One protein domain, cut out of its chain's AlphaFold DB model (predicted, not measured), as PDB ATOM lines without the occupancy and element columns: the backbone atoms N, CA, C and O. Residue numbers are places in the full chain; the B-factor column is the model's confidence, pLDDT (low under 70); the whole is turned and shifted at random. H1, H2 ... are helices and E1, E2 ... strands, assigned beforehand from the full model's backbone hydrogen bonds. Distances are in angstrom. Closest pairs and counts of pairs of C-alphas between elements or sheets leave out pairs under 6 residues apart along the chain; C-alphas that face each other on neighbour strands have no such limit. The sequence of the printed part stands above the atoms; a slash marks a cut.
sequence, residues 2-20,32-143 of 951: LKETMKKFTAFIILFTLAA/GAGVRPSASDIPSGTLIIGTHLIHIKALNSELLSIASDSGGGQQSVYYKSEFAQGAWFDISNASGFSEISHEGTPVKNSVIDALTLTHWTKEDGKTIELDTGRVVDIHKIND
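What this domain is: This is residues 2 to 20 and 32 to 143 of the 951 residues of the protein "Copper amine oxidase-like protein" of Anaerobacterium chartisolvens (UniProt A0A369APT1). A strongly twisted sheet of six short strands forms a wall, with H2 packed over one face, above E2, and H1 off the sheet near H2. The small helices H3 and H4 only graze the sheet near E4, while a 14-residue stretch after E6 runs to the end of the printed part. The printed part has 131 residues, with four named helices and six named strands in the order H1 E1 E2 H2 E3 E4 H3 H4 E5 E6. The mixed sheet runs E4 E3 E1 E2 E5 E6; the class is mixed, helices and strands, with 53 residues, under half, in named elements. The whole is compact, with a radius of gyration of the C-alphas of 14.0 A and spans of 37 by 30 by 28 A.

Where its parts are: H1, residues 2 to 14, begins at C-alpha 2 (280.415, 231.159, 196.591) and is 17.8 A long. E1, residues 46 to 49, and E2, residues 52 to 55, follow after the cut. H2, residues 61 to 69, is 12.5 A long. E3 is residues 78 to 81, and E4, residues 87 to 90, is 10.4 A long. H3 is residues 97 to 100 and H4 residues 109 to 113. E5 is residues 119 to 121, and E6, residues 127 to 129, ends at C-alpha 129 (266.458, 217.680, 180.210).

How they stand to each other: E4 and E6 are the edge strands. E4 and E3 form an antiparallel hairpin, with N 89 and O 79 2.8 A apart. E3 and E1 are antiparallel, with N 48 and O 78 2.8 A apart. E1 and E2 form an antiparallel hairpin, with N 47 and O 54 2.8 A apart. E2 and E5 are parallel, with N 121 and O 53 2.8 A apart. E5 and E6 form an antiparallel hairpin, with N 120 and O 128 2.8 A apart. H2 is on the sheet at a height of 9.2 A, over E2 and along the strands at 15 degrees on the local plane; its closest C-alpha pair with E2 is His 52 and Ala 67, 5.4 A. E2, H2 and E3 make a split strand-helix-strand unit, two strands running the same way with E1 between them, its crossover right-handed. H1 is not on the sheet but is near H2. H3 and H4 are apart. In H1, H2 and H4 every O i to N i+4 pair is within hydrogen-bond range; H3 is too short for such a pair.

The domain as a whole: The C-alphas of Glu 103 and Asp 143 are the two farthest apart, 41.7 A. Residues 21 to 31 are not printed, and C-alphas 20 and 32 are 32.1 A apart across this cut. Of the links printed whole, none is long. The mean pLDDT of the printed part is 71.4, with 51 residues under 70, among them residues 2 to 20 and 32 to 35; that of H1 is 38.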
ATOM      1  N   LEU A   2     281.627 231.985 196.818       28.97
ATOM      2  CA  LEU A   2     280.415 231.159 196.591       28.97
ATOM      3  C   LEU A   2     280.536 229.695 197.086       28.97
ATOM      4  O   LEU A   2     279.677 229.224 197.819       28.97
ATOM      5  N   LYS A   3     281.654 229.004 196.789       34.38
ATOM      6  CA  LYS A   3     281.940 227.632 197.278       34.38
ATOM      7  C   LYS A   3     282.045 227.517 198.809       34.38
ATOM      8  O   LYS A   3     281.740 226.473 199.371       34.38
ATOM      9  N   GLU A   4     282.496 228.568 199.487       33.97
ATOM     10  CA  GLU A   4     282.739 228.576 200.937       33.97
ATOM     11  C   GLU A   4     281.467 228.943 201.715       33.97
ATOM     12  O   GLU A   4     281.207 228.381 202.778       33.97
ATOM     13  N   THR A   5     280.639 229.828 201.149       37.69
ATOM     14  CA  THR A   5     279.287 230.133 201.636       37.69
ATOM     15  C   THR A   5     278.358 228.935 201.432       37.69
ATOM     16  O   THR A   5     277.659 228.553 202.365       37.69
ATOM     17  N   MET A   6     278.439 228.262 200.275       41.28
ATOM     18  CA  MET A   6     277.695 227.027 199.995       41.28
ATOM     19  C   MET A   6     278.117 225.886 200.922       41.28
ATOM     20  O   MET A   6     277.248 225.284 201.525       41.28
ATOM     21  N   LYS A   7     279.415 225.637 201.162       40.81
ATOM     22  CA  LYS A   7     279.843 224.619 202.149       40.81
ATOM     23  C   LYS A   7     279.281 224.877 203.554       40.81
ATOM     24  O   LYS A   7     278.847 223.936 204.209       40.81
ATOM     25  N   LYS A   8     279.259 226.138 204.006       39.09
ATOM     26  CA  LYS A   8     278.693 226.524 205.312       39.09
ATOM     27  C   LYS A   8     277.170 226.367 205.354       39.09
ATOM     28  O   LYS A   8     276.644 225.944 206.375       39.09
ATOM     29  N   PHE A   9     276.478 226.654 204.254       41.81
ATOM     30  CA  PHE A   9     275.023 226.551 204.146       41.81
ATOM     31  C   PHE A   9     274.535 225.105 203.921       41.81
ATOM     32  O   PHE A   9     273.571 224.678 204.545       41.81
ATOM     33  N   THR A  10     275.241 224.303 203.118       42.50
ATOM     34  CA  THR A  10     274.992 222.863 202.943       42.50
ATOM     35  C   THR A  10     275.252 222.110 204.247       42.50
ATOM     36  O   THR A  10     274.417 221.307 204.647       42.50
ATOM     37  N   ALA A  11     276.329 222.434 204.979       37.03
ATOM     38  CA  ALA A  11     276.542 221.913 206.332       37.03
ATOM     39  C   ALA A  11     275.421 222.337 207.301       37.03
ATOM     40  O   ALA A  11     275.004 221.540 208.132       37.03
ATOM     41  N   PHE A  12     274.890 223.557 207.167       39.16
ATOM     42  CA  PHE A  12     273.782 224.064 207.983       39.16
ATOM     43  C   PHE A  12     272.437 223.363 207.699       39.16
ATOM     44  O   PHE A  12     271.703 223.077 208.643       39.16
ATOM     45  N   ILE A  13     272.121 223.026 206.438       41.09
ATOM     46  CA  ILE A  13     270.885 222.297 206.085       41.09
ATOM     47  C   ILE A  13     270.990 220.788 206.380       41.09
ATOM     48  O   ILE A  13     270.030 220.191 206.876       41.09
ATOM     49  N   ILE A  14     272.155 220.168 206.152       38.50
ATOM     50  CA  ILE A  14     272.389 218.755 206.508       38.50
ATOM     51  C   ILE A  14     272.282 218.553 208.032       38.50
ATOM     52  O   ILE A  14     271.723 217.558 208.481       38.50
ATOM     53  N   LEU A  15     272.714 219.527 208.846       30.75
ATOM     54  CA  LEU A  15     272.612 219.449 210.312       30.75
ATOM     55  C   LEU A  15     271.158 219.496 210.839       30.75
ATOM     56  O   LEU A  15     270.903 219.032 211.947       30.75
ATOM     57  N   PHE A  16     270.200 220.035 210.073       34.81
ATOM     58  CA  PHE A  16     268.802 220.209 210.509       34.81
ATOM     59  C   PHE A  16     267.823 219.167 209.950       34.81
ATOM     60  O   PHE A  16     266.749 218.966 210.521       34.81
ATOM     61  N   THR A  17     268.191 218.451 208.884       36.03
ATOM     62  CA  THR A  17     267.372 217.356 208.331       36.03
ATOM     63  C   THR A  17     267.332 216.116 209.233       36.03
ATOM     64  O   THR A  17     266.441 215.288 209.082       36.03
ATOM     65  N   LEU A  18     268.187 216.043 210.263       28.94
ATOM     66  CA  LEU A  18     268.125 215.011 211.307       28.94
ATOM     67  C   LEU A  18     266.992 215.196 212.345       28.94
ATOM     68  O   LEU A  18     266.825 214.326 213.196       28.94
ATOM     69  N   ALA A  19     266.204 216.283 212.302       27.05
ATOM     70  CA  ALA A  19     265.227 216.600 213.361       27.05
ATOM     71  C   ALA A  19     263.753 216.776 212.926       27.05
ATOM     72  O   ALA A  19     262.921 217.106 213.772       27.05
ATOM     73  N   ALA A  20     263.374 216.549 211.663       27.20
ATOM     74  CA  ALA A  20     261.993 216.781 211.214       27.20
ATOM     75  C   ALA A  20     261.221 215.477 210.943       27.20
ATOM     76  O   ALA A  20     261.549 214.702 210.048       27.20
ATOM     77  N   GLY A  32     252.628 214.927 181.688       30.83
ATOM     78  CA  GLY A  32     253.233 214.430 180.459       30.83
ATOM     79  C   GLY A  32     254.334 215.333 179.899       30.83
ATOM     80  O   GLY A  32     254.573 216.437 180.374       30.83
ATOM     81  N   ALA A  33     255.007 214.798 178.885       32.91
ATOM     82  CA  ALA A  33     256.230 215.291 178.263       32.91
ATOM     83  C   ALA A  33     256.257 216.787 177.879       32.91
ATOM     84  O   ALA A  33     255.291 217.318 177.335       32.91
ATOM     85  N   GLY A  34     257.440 217.396 178.039       48.25
ATOM     86  CA  GLY A  34     257.932 218.465 177.159       48.25
ATOM     87  C   GLY A  34     257.647 219.917 177.547       48.25
ATOM     88  O   GLY A  34     257.767 220.785 176.689       48.25
ATOM     89  N   VAL A  35     257.267 220.217 178.791       59.28
ATOM     90  CA  VAL A  35     257.168 221.609 179.260       59.28
ATOM     91  C   VAL A  35     257.784 221.713 180.646       59.28
ATOM     92  O   VAL A  35     257.373 221.013 181.573       59.28
ATOM     93  N   ARG A  36     258.775 222.598 180.783       77.12
ATOM     94  CA  ARG A  36     259.331 223.011 182.073       77.12
ATOM     95  C   ARG A  36     258.186 223.307 183.065       77.12
ATOM     96  O   ARG A  36     257.325 224.125 182.735       77.12
ATOM     97  N   PRO A  37     258.162 222.688 184.262       82.44
ATOM     98  CA  PRO A  37     257.108 222.933 185.242       82.44
ATOM     99  C   PRO A  37     257.119 224.396 185.693       82.44
ATOM    100  O   PRO A  37     258.187 225.005 185.816       82.44
ATOM    101  N   SER A  38     255.932 224.946 185.955       86.69
ATOM    102  CA  SER A  38     255.818 226.291 186.516       86.69
ATOM    103  C   SER A  38     256.414 226.334 187.927       86.69
ATOM    104  O   SER A  38     256.469 225.323 188.634       86.69
ATOM    105  N   ALA A  39     256.840 227.510 188.380       87.88
ATOM    106  CA  ALA A  39     257.455 227.699 189.688       87.88
ATOM    107  C   ALA A  39     256.577 227.212 190.855       87.88
ATOM    108  O   ALA A  39     257.111 226.794 191.891       87.88
ATOM    109  N   SER A  40     255.246 227.231 190.708       86.94
ATOM    110  CA  SER A  40     254.320 226.673 191.701       86.94
ATOM    111  C   SER A  40     254.337 225.148 191.746       86.94
ATOM    112  O   SER A  40     254.229 224.601 192.840       86.94
ATOM    113  N   ASP A  41     254.548 224.487 190.609       88.06
ATOM    114  CA  ASP A  41     254.422 223.029 190.461       88.06
ATOM    115  C   ASP A  41     255.718 222.275 190.805       88.06
ATOM    116  O   ASP A  41     255.722 221.054 190.951       88.06
ATOM    117  N   ILE A  42     256.829 222.998 190.959       90.12
ATOM    118  CA  ILE A  42     258.102 222.442 191.436       90.12
ATOM    119  C   ILE A  42     257.956 222.021 192.914       90.12
ATOM    120  O   ILE A  42     257.439 222.803 193.707       90.12
ATOM    121  N   PRO A  43     258.410 220.833 193.345       87.81
ATOM    122  CA  PRO A  43     258.294 220.410 194.743       87.81
ATOM    123  C   PRO A  43     259.161 221.252 195.696       87.81
ATOM    124  O   PRO A  43     260.224 221.753 195.317       87.81
ATOM    125  N   SER A  44     258.713 221.403 196.947       85.50
ATOM    126  CA  SER A  44     259.529 221.974 198.032       85.50
ATOM    127  C   SER A  44     260.791 221.137 198.268       85.50
ATOM    128  O   SER A  44     260.819 219.960 197.919       85.50
ATOM    129  N   GLY A  45     261.842 221.737 198.827       78.88
ATOM    130  CA  GLY A  45     263.155 221.098 198.932       78.88
ATOM    131  C   GLY A  45     263.969 221.156 197.633       78.88
ATOM    132  O   GLY A  45     264.957 220.443 197.496       78.88
ATOM    133  N   THR A  46     263.579 221.989 196.661       90.25
ATOM    134  CA  THR A  46     264.289 222.137 195.378       90.25
ATOM    135  C   THR A  46     265.142 223.403 195.352       90.25
ATOM    136  O   THR A  46     264.662 224.493 195.671       90.25
ATOM    137  N   LEU A  47     266.398 223.264 194.928       91.44
ATOM    138  CA  LEU A  47     267.330 224.348 194.638       91.44
ATOM    139  C   LEU A  47     267.343 224.684 193.145       91.44
ATOM    140  O   LEU A  47     267.216 223.801 192.297       91.44
ATOM    141  N   ILE A  48     267.581 225.954 192.830       91.75
ATOM    142  CA  ILE A  48     267.980 226.413 191.500       91.75
ATOM    143  C   ILE A  48     269.406 226.932 191.591       91.75
ATOM    144  O   ILE A  48     269.665 227.882 192.329       91.75
ATOM    145  N   ILE A  49     270.313 226.317 190.835       86.88
ATOM    146  CA  ILE A  49     271.728 226.692 190.755       86.88
ATOM    147  C   ILE A  49     272.104 226.749 189.273       86.88
ATOM    148  O   ILE A  49     271.936 225.764 188.552       86.88
ATOM    149  N   GLY A  50     272.576 227.909 188.802       86.19
ATOM    150  CA  GLY A  50     272.789 228.146 187.372       86.19
ATOM    151  C   GLY A  50     271.523 227.816 186.581       86.19
ATOM    152  O   GLY A  50     270.452 228.305 186.920       86.19
ATOM    153  N   THR A  51     271.615 226.950 185.574       88.62
ATOM    154  CA  THR A  51     270.459 226.530 184.753       88.62
ATOM    155  C   THR A  51     269.783 225.236 185.236       88.62
ATOM    156  O   THR A  51     268.952 224.672 184.523       88.62
ATOM    157  N   HIS A  52     270.118 224.739 186.430       90.00
ATOM    158  CA  HIS A  52     269.641 223.446 186.931       90.00
ATOM    159  C   HIS A  52     268.641 223.593 188.082       90.00
ATOM    160  O   HIS A  52     268.829 224.410 188.984       90.00
ATOM    161  N   LEU A  53     267.616 222.738 188.076       91.38
ATOM    162  CA  LEU A  53     266.766 222.413 189.224       91.38
ATOM    163  C   LEU A  53     267.328 221.171 189.912       91.38
ATOM    164  O   LEU A  53     267.510 220.147 189.258       91.38
ATOM    165  N   ILE A  54     267.582 221.225 191.214       87.81
ATOM    166  CA  ILE A  54     268.146 220.096 191.961       87.81
ATOM    167  C   ILE A  54     267.362 219.912 193.251       87.81
ATOM    168  O   ILE A  54     267.343 220.798 194.101       87.81
ATOM    169  N   HIS A  55     266.726 218.757 193.417       86.75
ATOM    170  CA  HIS A  55     266.155 218.400 194.710       86.75
ATOM    171  C   HIS A  55     267.272 218.213 195.748       86.75
ATOM    172  O   HIS A  55     268.277 217.568 195.458       86.75
ATOM    173  N   ILE A  56     267.104 218.736 196.962       75.25
ATOM    174  CA  ILE A  56     268.175 218.798 197.966       75.25
ATOM    175  C   ILE A  56     268.707 217.418 198.365       75.25
ATOM    176  O   ILE A  56     269.907 217.265 198.553       75.25
ATOM    177  N   LYS A  57     267.843 216.396 198.391       69.94
ATOM    178  CA  LYS A  57     268.248 214.999 198.643       69.94
ATOM    179  C   LYS A  57     269.132 214.403 197.544       69.94
ATOM    180  O   LYS A  57     269.846 213.443 197.787       69.94
ATOM    181  N   ALA A  58     269.067 214.958 196.339       68.44
ATOM    182  CA  ALA A  58     269.908 214.557 195.221       68.44
ATOM    183  C   ALA A  58     271.137 215.463 195.063       68.44
ATOM    184  O   ALA A  58     271.952 215.225 194.174       68.44
ATOM    185  N   LEU A  59     271.278 216.517 195.875       69.94
ATOM    186  CA  LEU A  59     272.395 217.444 195.769       69.94
ATOM    187  C   LEU A  59     273.679 216.773 196.266       69.94
ATOM    188  O   LEU A  59     273.801 216.424 197.435       69.94
ATOM    189  N   ASN A  60     274.667 216.673 195.386       65.00
ATOM    190  CA  ASN A  60     276.024 216.268 195.729       65.00
ATOM    191  C   ASN A  60     277.035 217.296 195.194       65.00
ATOM    192  O   ASN A  60     276.679 218.232 194.468       65.00
ATOM    193  N   SER A  61     278.300 217.153 195.588       59.41
ATOM    194  CA  SER A  61     279.380 218.082 195.228       59.41
ATOM    195  C   SER A  61     279.592 218.215 193.715       59.41
ATOM    196  O   SER A  61     279.931 219.295 193.230       59.41
ATOM    197  N   GLU A  62     279.347 217.143 192.968       62.84
ATOM    198  CA  GLU A  62     279.514 217.071 191.520       62.84
ATOM    199  C   GLU A  62     278.385 217.782 190.766       62.84
ATOM    200  O   GLU A  62     278.643 218.686 189.967       62.84
ATOM    201  N   LEU A  63     277.130 217.453 191.084       71.81
ATOM    202  CA  LEU A  63     275.940 218.133 190.570       71.81
ATOM    203  C   LEU A  63     275.977 219.626 190.870       71.81
ATOM    204  O   LEU A  63     275.620 220.438 190.019       71.81
ATOM    205  N   LEU A  64     276.450 219.990 192.062       72.12
ATOM    206  CA  LEU A  64     276.658 221.379 192.438       72.12
ATOM    207  C   LEU A  64     277.650 222.080 191.496       72.12
ATOM    208  O   LEU A  64     277.402 223.223 191.106       72.12
ATOM    209  N   SER A  65     278.755 221.423 191.125       69.12
ATOM    210  CA  SER A  65     279.742 222.000 190.206       69.12
ATOM    211  C   SER A  65     279.156 222.188 188.808       69.12
ATOM    212  O   SER A  65     279.189 223.301 188.290       69.12
ATOM    213  N   ILE A  66     278.549 221.139 188.241       75.62
ATOM    214  CA  ILE A  66     277.933 221.172 186.901       75.62
ATOM    215  C   ILE A  66     276.872 222.275 186.829       75.62
ATOM    216  O   ILE A  66     276.859 223.092 185.904       75.62
ATOM    217  N   ALA A  67     276.009 222.344 187.844       80.19
ATOM    218  CA  ALA A  67     274.966 223.351 187.925       80.19
ATOM    219  C   ALA A  67     275.537 224.768 188.032       80.19
ATOM    220  O   ALA A  67     275.080 225.659 187.316       80.19
ATOM    221  N   SER A  68     276.559 224.975 188.866       75.31
ATOM    222  CA  SER A  68     277.196 226.287 189.041       75.31
ATOM    223  C   SER A  68     277.851 226.788 187.751       75.31
ATOM    224  O   SER A  68     277.684 227.955 187.396       75.31
ATOM    225  N   ASP A  69     278.539 225.907 187.023       73.06
ATOM    226  CA  ASP A  69     279.253 226.256 185.788       73.06
ATOM    227  C   ASP A  69     278.289 226.545 184.622       73.06
ATOM    228  O   ASP A  69     278.589 227.342 183.735       73.06
ATOM    229  N   SER A  70     277.079 225.974 184.656       76.00
ATOM    230  CA  SER A  70     276.061 226.173 183.615       76.00
ATOM    231  C   SER A  70     275.463 227.586 183.561       76.00
ATOM    232  O   SER A  70     274.752 227.916 182.615       76.00
ATOM    233  N   GLY A  71     275.694 228.418 184.583       64.50
ATOM    234  CA  GLY A  71     274.927 229.643 184.804       64.50
ATOM    235  C   GLY A  71     275.111 230.736 183.751       64.50
ATOM    236  O   GLY A  71     274.191 231.530 183.585       64.50
ATOM    237  N   GLY A  72     276.267 230.832 183.075       53.06
ATOM    238  CA  GLY A  72     276.574 231.816 182.008       53.06
ATOM    239  C   GLY A  72     276.391 233.318 182.340       53.06
ATOM    240  O   GLY A  72     276.792 234.173 181.558       53.06
ATOM    241  N   GLY A  73     275.803 233.651 183.496       56.91
ATOM    242  CA  GLY A  73     275.289 234.964 183.901       56.91
ATOM    243  C   GLY A  73     274.227 234.893 185.022       56.91
ATOM    244  O   GLY A  73     274.081 235.841 185.790       56.91
ATOM    245  N   GLN A  74     273.533 233.760 185.185       69.25
ATOM    246  CA  GLN A  74     272.610 233.477 186.291       69.25
ATOM    247  C   GLN A  74     273.386 233.013 187.535       69.25
ATOM    248  O   GLN A  74     273.698 231.833 187.679       69.25
ATOM    249  N   GLN A  75     273.733 233.960 188.413       70.88
ATOM    250  CA  GLN A  75     274.526 233.701 189.630       70.88
ATOM    251  C   GLN A  75     273.689 233.551 190.907       70.88
ATOM    252  O   GLN A  75     274.213 233.095 191.923       70.88
ATOM    253  N   SER A  76     272.409 233.934 190.867       80.75
ATOM    254  CA  SER A  76     271.521 233.802 192.020       80.75
ATOM    255  C   SER A  76     271.131 232.346 192.258       80.75
ATOM    256  O   SER A  76     270.778 231.630 191.317       80.75
ATOM    257  N   VAL A  77     271.162 231.928 193.522       87.50
ATOM    258  CA  VAL A  77     270.708 230.610 193.973       87.50
ATOM    259  C   VAL A  77     269.347 230.764 194.631       87.50
ATOM    260  O   VAL A  77     269.194 231.566 195.553       87.50
ATOM    261  N   TYR A  78     268.366 229.977 194.192       91.12
ATOM    262  CA  TYR A  78     267.023 229.991 194.775       91.12
ATOM    263  C   TYR A  78     266.710 228.678 195.481       91.12
ATOM    264  O   TYR A  78     267.136 227.616 195.036       91.12
ATOM    265  N   TYR A  79     265.926 228.743 196.555       90.88
ATOM    266  CA  TYR A  79     265.455 227.577 197.293       90.88
ATOM    267  C   TYR A  79     263.948 227.622 197.509       90.88
ATOM    268  O   TYR A  79     263.417 228.649 197.937       90.88
ATOM    269  N   LYS A  80     263.256 226.511 197.239       91.88
ATOM    270  CA  LYS A  80     261.836 226.358 197.560       91.88
ATOM    271  C   LYS A  80     261.688 225.747 198.949       91.88
ATOM    272  O   LYS A  80     261.852 224.541 199.113       91.88
ATOM    273  N   SER A  81     261.373 226.580 199.934       81.56
ATOM    274  CA  SER A  81     261.389 226.193 201.344       81.56
ATOM    275  C   SER A  81     260.142 225.419 201.768       81.56
ATOM    276  O   SER A  81     259.008 225.898 201.664       81.56
ATOM    277  N   GLU A  82     260.357 224.238 202.337       80.56
ATOM    278  CA  GLU A  82     259.367 223.447 203.065       80.56
ATOM    279  C   GLU A  82     258.912 224.136 204.362       80.56
ATOM    280  O   GLU A  82     257.774 223.950 204.792       80.56
ATOM    281  N   PHE A  83     259.746 225.008 204.938       73.94
ATOM    282  CA  PHE A  83     259.477 225.715 206.197       73.94
ATOM    283  C   PHE A  83     258.618 226.973 206.029       73.94
ATOM    284  O   PHE A  83     258.233 227.593 207.020       73.94
ATOM    285  N   ALA A  84     258.311 227.353 204.789       75.62
ATOM    286  CA  ALA A  84     257.507 228.524 204.444       75.62
ATOM    287  C   ALA A  84     256.437 228.178 203.392       75.62
ATOM    288  O   ALA A  84     256.216 228.925 202.440       75.62
ATOM    289  N   GLN A  85     255.793 227.016 203.553       76.19
ATOM    290  CA  GLN A  85     254.662 226.560 202.728       76.19
ATOM    291  C   GLN A  85     254.970 226.507 201.217       76.19
ATOM    292  O   GLN A  85     254.098 226.753 200.386       76.19
ATOM    293  N   GLY A  86     256.215 226.187 200.847       80.19
ATOM    294  CA  GLY A  86     256.640 226.091 199.450       80.19
ATOM    295  C   GLY A  86     256.929 227.438 198.784       80.19
ATOM    296  O   GLY A  86     256.898 227.520 197.557       80.19
ATOM    297  N   ALA A  87     257.200 228.498 199.550       85.38
ATOM    298  CA  ALA A  87     257.668 229.766 198.996       85.38
ATOM    299  C   ALA A  87     259.129 229.678 198.511       85.38
ATOM    300  O   ALA A  87     259.951 228.954 199.076       85.38
ATOM    301  N   TRP A  88     259.452 230.437 197.462       91.69
ATOM    302  CA  TRP A  88     260.815 230.564 196.943       91.69
ATOM    303  C   TRP A  88     261.591 231.641 197.697       91.69
ATOM    304  O   TRP A  88     261.034 232.690 197.998       91.69
ATOM    305  N   PHE A  89     262.880 231.424 197.937       87.19
ATOM    306  CA  PHE A  89     263.795 232.386 198.557       87.19
ATOM    307  C   PHE A  89     265.069 232.502 197.727       87.19
ATOM    308  O   PHE A  89     265.540 231.500 197.193       87.19
ATOM    309  N   ASP A  90     265.625 233.708 197.615       88.81
ATOM    310  CA  ASP A  90     266.984 233.909 197.105       88.81
ATOM    311  C   ASP A  90     267.957 233.673 198.261       88.81
ATOM    312  O   ASP A  90     267.944 234.406 199.250       88.81
ATOM    313  N   ILE A  91     268.768 232.626 198.145       84.12
ATOM    314  CA  ILE A  91     269.706 232.191 199.184       84.12
ATOM    315  C   ILE A  91     271.160 232.498 198.831       84.12
ATOM    316  O   ILE A  91     272.073 232.028 199.509       84.12
ATOM    317  N   SER A  92     271.400 233.313 197.804       80.25
ATOM    318  CA  SER A  92     272.755 233.622 197.318       80.25
ATOM    319  C   SER A  92     273.675 234.187 198.407       80.25
ATOM    320  O   SER A  92     274.885 233.974 198.367       80.25
ATOM    321  N   ASN A  93     273.097 234.893 199.386       73.50
ATOM    322  CA  ASN A  93     273.806 235.511 200.511       73.50
ATOM    323  C   ASN A  93     273.265 235.074 201.883       73.50
ATOM    324  O   ASN A  93     273.539 235.751 202.874       73.50
ATOM    325  N   ALA A  94     272.497 233.981 201.947       68.06
ATOM    326  CA  ALA A  94     271.825 233.594 203.179       68.06
ATOM    327  C   ALA A  94     272.819 233.222 204.288       68.06
ATOM    328  O   ALA A  94     273.765 232.460 204.071       68.06
ATOM    329  N   SER A  95     272.596 233.764 205.489       61.69
ATOM    330  CA  SER A  95     273.479 233.594 206.651       61.69
ATOM    331  C   SER A  95     272.866 232.772 207.790       61.69
ATOM    332  O   SER A  95     273.583 232.392 208.717       61.69
ATOM    333  N   GLY A  96     271.569 232.450 207.717       58.38
ATOM    334  CA  GLY A  96     270.880 231.643 208.725       58.38
ATOM    335  C   GLY A  96     269.457 231.223 208.345       58.38
ATOM    336  O   GLY A  96     268.922 231.615 207.311       58.38
ATOM    337  N   PHE A  97     268.841 230.411 209.212       59.22
ATOM    338  CA  PHE A  97     267.529 229.777 208.995       59.22
ATOM    339  C   PHE A  97     266.365 230.764 208.828       59.22
ATOM    340  O   PHE A  97     265.439 230.494 208.064       59.22
ATOM    341  N   SER A  98     266.401 231.913 209.511       67.25
ATOM    342  CA  SER A  98     265.319 232.905 209.445       67.25
ATOM    343  C   SER A  98     265.048 233.365 208.009       67.25
ATOM    344  O   SER A  98     263.890 233.538 207.636       67.25
ATOM    345  N   GLU A  99     266.087 233.442 207.173       67.94
ATOM    346  CA  GLU A  99     266.025 233.918 205.786       67.94
ATOM    347  C   GLU A  99     265.294 232.968 204.818       67.94
ATOM    348  O   GLU A  99     264.874 233.411 203.751       67.94
ATOM    349  N   ILE A 100     265.092 231.699 205.194       64.06
ATOM    350  CA  ILE A 100     264.338 230.692 204.416       64.06
ATOM    351  C   ILE A 100     263.026 230.275 205.098       64.06
ATOM    352  O   ILE A 100     262.384 229.304 204.693       64.06
ATOM    353  N   SER A 101     262.635 230.982 206.157       70.75
ATOM    354  CA  SER A 101     261.428 230.717 206.941       70.75
ATOM    355  C   SER A 101     260.342 231.766 206.663       70.75
ATOM    356  O   SER A 101     260.487 232.615 205.784       70.75
ATOM    357  N   HIS A 102     259.261 231.757 207.447       67.88
ATOM    358  CA  HIS A 102     258.224 232.798 207.404       67.88
ATOM    359  C   HIS A 102     258.765 234.214 207.707       67.88
ATOM    360  O   HIS A 102     258.087 235.195 207.408       67.88
ATOM    361  N   GLU A 103     259.966 234.324 208.286       60.97
ATOM    362  CA  GLU A 103     260.655 235.591 208.573       60.97
ATOM    363  C   GLU A 103     261.504 236.114 207.395       60.97
ATOM    364  O   GLU A 103     261.931 237.269 207.410       60.97
ATOM    365  N   GLY A 104     261.750 235.287 206.374       69.88
ATOM    366  CA  GLY A 104     262.522 235.650 205.186       69.88
ATOM    367  C   GLY A 104     261.716 236.474 204.177       69.88
ATOM    368  O   GLY A 104     260.501 236.627 204.291       69.88
ATOM    369  N   THR A 105     262.381 236.993 203.137       80.56
ATOM    370  CA  THR A 105     261.701 237.708 202.040       80.56
ATOM    371  C   THR A 105     261.482 236.768 200.848       80.56
ATOM    372  O   THR A 105     262.447 236.458 200.149       80.56
ATOM    373  N   PRO A 106     260.241 236.314 200.584       86.75
ATOM    374  CA  PRO A 106     259.979 235.374 199.505       86.75
ATOM    375  C   PRO A 106     260.081 236.030 198.120       86.75
ATOM    376  O   PRO A 106     259.696 237.183 197.899       86.75
ATOM    377  N   VAL A 107     260.555 235.247 197.160       90.88
ATOM    378  CA  VAL A 107     260.662 235.564 195.738       90.88
ATOM    379  C   VAL A 107     259.365 235.165 195.035       90.88
ATOM    380  O   VAL A 107     258.792 234.105 195.277       90.88
ATOM    381  N   LYS A 108     258.879 236.023 194.135       89.75
ATOM    382  CA  LYS A 108     257.662 235.748 193.359       89.75
ATOM    383  C   LYS A 108     257.908 234.625 192.351       89.75
ATOM    384  O   LYS A 108     258.921 234.647 191.658       89.75
ATOM    385  N   ASN A 109     256.922 233.747 192.162       88.44
ATOM    386  CA  ASN A 109     256.953 232.693 191.136       88.44
ATOM    387  C   ASN A 109     257.321 233.226 189.743       88.44
ATOM    388  O   ASN A 109     258.139 232.620 189.069       88.44
ATOM    389  N   SER A 110     256.843 234.418 189.368       88.31
ATOM    390  CA  SER A 110     257.172 235.050 188.082       88.31
ATOM    391  C   SER A 110     258.670 235.306 187.867       88.31
ATOM    392  O   SER A 110     259.116 235.365 186.728       88.31
ATOM    393  N   VAL A 111     259.442 235.501 188.943       89.12
ATOM    394  CA  VAL A 111     260.906 235.639 188.866       89.12
ATOM    395  C   VAL A 111     261.527 234.288 188.544       89.12
ATOM    396  O   VAL A 111     262.374 234.204 187.665       89.12
ATOM    397  N   ILE A 112     261.061 233.233 189.214       91.44
ATOM    398  CA  ILE A 112     261.529 231.866 188.994       91.44
ATOM    399  C   ILE A 112     261.167 231.400 187.583       91.44
ATOM    400  O   ILE A 112     262.031 230.901 186.869       91.44
ATOM    401  N   ASP A 113     259.935 231.635 187.136       88.31
ATOM    402  CA  ASP A 113     259.463 231.294 185.790       88.31
ATOM    403  C   ASP A 113     260.270 231.999 184.684       88.31
ATOM    404  O   ASP A 113     260.443 231.442 183.603       88.31
ATOM    405  N   ALA A 114     260.840 233.177 184.953       86.31
ATOM    406  CA  ALA A 114     261.670 233.912 183.997       86.31
ATOM    407  C   ALA A 114     263.115 233.381 183.863       86.31
ATOM    408  O   ALA A 114     263.821 233.780 182.938       86.31
ATOM    409  N   LEU A 115     263.568 232.502 184.764       87.50
ATOM    410  CA  LEU A 115     264.919 231.926 184.718       87.50
ATOM    411  C   LEU A 115     265.083 230.966 183.537       87.50
ATOM    412  O   LEU A 115     264.146 230.264 183.164       87.50
ATOM    413  N   THR A 116     266.292 230.879 182.980       86.94
ATOM    414  CA  THR A 116     266.594 229.893 181.930       86.94
ATOM    415  C   THR A 116     267.030 228.595 182.597       86.94
ATOM    416  O   THR A 116     268.127 228.519 183.143       86.94
ATOM    417  N   LEU A 117     266.158 227.584 182.591       86.75
ATOM    418  CA  LEU A 117     266.423 226.282 183.205       86.75
ATOM    419  C   LEU A 117     266.442 225.205 182.126       86.75
ATOM    420  O   LEU A 117     265.516 225.128 181.324       86.75
ATOM    421  N   THR A 118     267.478 224.373 182.132       86.56
ATOM    422  CA  THR A 118     267.740 223.357 181.103       86.56
ATOM    423  C   THR A 118     267.599 221.937 181.642       86.56
ATOM    424  O   THR A 118     267.165 221.046 180.916       86.56
ATOM    425  N   HIS A 119     267.899 221.723 182.926       88.94
ATOM    426  CA  HIS A 119     267.945 220.397 183.535       88.94
ATOM    427  C   HIS A 119     267.213 220.350 184.873       88.94
ATOM    428  O   HIS A 119     267.161 221.338 185.610       88.94
ATOM    429  N   TRP A 120     266.684 219.177 185.211       91.31
ATOM    430  CA  TRP A 120     266.090 218.901 186.511       91.31
ATOM    431  C   TRP A 120     266.540 217.553 187.063       91.31
ATOM    432  O   TRP A 120     266.165 216.505 186.542       91.31
ATOM    433  N   THR A 121     267.306 217.594 188.150       86.38
ATOM    434  CA  THR A 121     267.613 216.442 188.997       86.38
ATOM    435  C   THR A 121     266.523 216.285 190.050       86.38
ATOM    436  O   THR A 121     266.359 217.134 190.934       86.38
ATOM    437  N   LYS A 122     265.748 215.209 189.928       86.19
ATOM    438  CA  LYS A 122     264.611 214.906 190.805       86.19
ATOM    439  C   LYS A 122     265.065 214.272 192.123       86.19
ATOM    440  O   LYS A 122     266.241 213.984 192.311       86.19
ATOM    441  N   GLU A 123     264.120 214.060 193.039       78.94
ATOM    442  CA  GLU A 123     264.373 213.446 194.353       78.94
ATOM    443  C   GLU A 123     265.013 212.050 194.258       78.94
ATOM    444  O   GLU A 123     265.828 211.703 195.104       78.94
ATOM    445  N   ASP A 124     264.723 211.285 193.202       73.00
ATOM    446  CA  ASP A 124     265.321 209.965 192.932       73.00
ATOM    447  C   ASP A 124     266.781 210.029 192.422       73.00
ATOM    448  O   ASP A 124     267.428 208.999 192.193       73.00
ATOM    449  N   GLY A 125     267.310 211.240 192.233       68.12
ATOM    450  CA  GLY A 125     268.647 211.503 191.716       68.12
ATOM    451  C   GLY A 125     268.774 211.412 190.197       68.12
ATOM    452  O   GLY A 125     269.883 211.567 189.688       68.12
ATOM    453  N   LYS A 126     267.686 211.178 189.449       79.81
ATOM    454  CA  LYS A 126     267.729 211.166 187.980       79.81
ATOM    455  C   LYS A 126     267.622 212.582 187.436       79.81
ATOM    456  O   LYS A 126     266.696 213.324 187.774       79.81
ATOM    457  N   THR A 127     268.537 212.932 186.540       83.06
ATOM    458  CA  THR A 127     268.507 214.206 185.822       83.06
ATOM    459  C   THR A 127     267.772 214.047 184.503       83.06
ATOM    460  O   THR A 127     268.041 213.124 183.739       83.06
ATOM    461  N   ILE A 128     266.829 214.945 184.238       85.62
ATOM    462  CA  ILE A 128     266.158 215.069 182.945       85.62
ATOM    463  C   ILE A 128     266.496 216.408 182.297       85.62
ATOM    464  O   ILE A 128     266.641 217.413 182.989       85.62
ATOM    465  N   GLU A 129     266.561 216.435 180.974       86.12
ATOM    466  CA  GLU A 129     266.458 217.680 180.210       86.12
ATOM    467  C   GLU A 129     265.015 218.197 180.281       86.12
ATOM    468  O   GLU A 129     264.065 217.442 180.066       86.12
ATOM    469  N   LEU A 130     264.830 219.480 180.580       84.75
ATOM    470  CA  LEU A 130     263.504 220.088 180.734       84.75
ATOM    471  C   LEU A 130     262.774 220.270 179.399       84.75
ATOM    472  O   LEU A 130     261.550 220.150 179.365       84.75
ATOM    473  N   ASP A 131     263.515 220.502 178.313       77.81
ATOM    474  CA  ASP A 131     262.947 220.692 176.973       77.81
ATOM    475  C   ASP A 131     262.442 219.372 176.377       77.81
ATOM    476  O   ASP A 131     261.362 219.306 175.791       77.81
ATOM    477  N   THR A 132     263.216 218.294 176.539       78.75
ATOM    478  CA  THR A 132     262.932 216.993 175.914       78.75
ATOM    479  C   THR A 132     262.277 215.995 176.869       78.75
ATOM    480  O   THR A 132     261.659 215.024 176.431       78.75
ATOM    481  N   GLY A 133     262.410 216.203 178.182       75.38
ATOM    482  CA  GLY A 133     262.012 215.251 179.219       75.38
ATOM    483  C   GLY A 133     262.894 214.000 179.291       75.38
ATOM    484  O   GLY A 133     262.570 213.075 180.041       75.38
ATOM    485  N   ARG A 134     263.983 213.927 178.511       78.50
ATOM    486  CA  ARG A 134     264.846 212.744 178.436       78.50
ATOM    487  C   ARG A 134     265.737 212.659 179.671       78.50
ATOM    488  O   ARG A 134     266.345 213.652 180.053       78.50
ATOM    489  N   VAL A 135     265.858 211.464 180.249       77.75
ATOM    490  CA  VAL A 135     266.862 211.191 181.288       77.75
ATOM    491  C   VAL A 135     268.252 211.324 180.672       77.75
ATOM    492  O   VAL A 135     268.531 210.718 179.634       77.75
ATOM    493  N   VAL A 136     269.105 212.122 181.304       77.75
ATOM    494  CA  VAL A 136     270.478 212.373 180.877       77.75
ATOM    495  C   VAL A 136     271.457 212.026 181.980       77.75
ATOM    496  O   VAL A 136     271.201 212.224 183.166       77.75
ATOM    497  N   ASP A 137     272.594 211.491 181.555       69.62
ATOM    498  CA  ASP A 137     273.735 211.290 182.424       69.62
ATOM    499  C   ASP A 137     274.432 212.634 182.637       69.62
ATOM    500  O   ASP A 137     274.904 213.261 181.686       69.62
ATOM    501  N   ILE A 138     274.496 213.067 183.893       68.69
ATOM    502  CA  ILE A 138     275.101 214.341 184.291       68.69
ATOM    503  C   ILE A 138     276.570 214.433 183.873       68.69
ATOM    504  O   ILE A 138     277.056 215.514 183.552       68.69
ATOM    505  N   HIS A 139     277.250 213.286 183.770       63.34
ATOM    506  CA  HIS A 139     278.648 213.169 183.355       63.34
ATOM    507  C   HIS A 139     278.878 213.471 181.874       63.34
ATOM    508  O   HIS A 139     280.033 213.604 181.467       63.34
ATOM    509  N   LYS A 140     277.803 213.545 181.080       66.62
ATOM    510  CA  LYS A 140     277.824 213.821 179.636       66.62
ATOM    511  C   LYS A 140     277.314 215.216 179.279       66.62
ATOM    512  O   LYS A 140     277.399 215.595 178.118       66.62
ATOM    513  N   ILE A 141     276.785 215.971 180.249       66.06
ATOM    514  CA  ILE A 141     276.292 217.341 180.024       66.06
ATOM    515  C   ILE A 141     277.464 218.275 179.676       66.06
ATOM    516  O   ILE A 141     277.336 219.097 178.777       66.06
ATOM    517  N   ASN A 142     278.617 218.083 180.325       66.31
ATOM    518  CA  ASN A 142     279.893 218.734 180.014       66.31
ATOM    519  C   ASN A 142     280.997 217.662 179.968       66.31
ATOM    520  O   ASN A 142     281.746 217.511 180.932       66.31
ATOM    521  N   ASP A 143     281.048 216.860 178.900       73.44
ATOM    522  CA  ASP A 143     282.056 215.801 178.766       73.44
ATOM    523  C   ASP A 143     283.451 216.415 178.529       73.44
ATOM    524  O   ASP A 143     283.698 216.978 177.458       73.44
TER     525      ASP A 143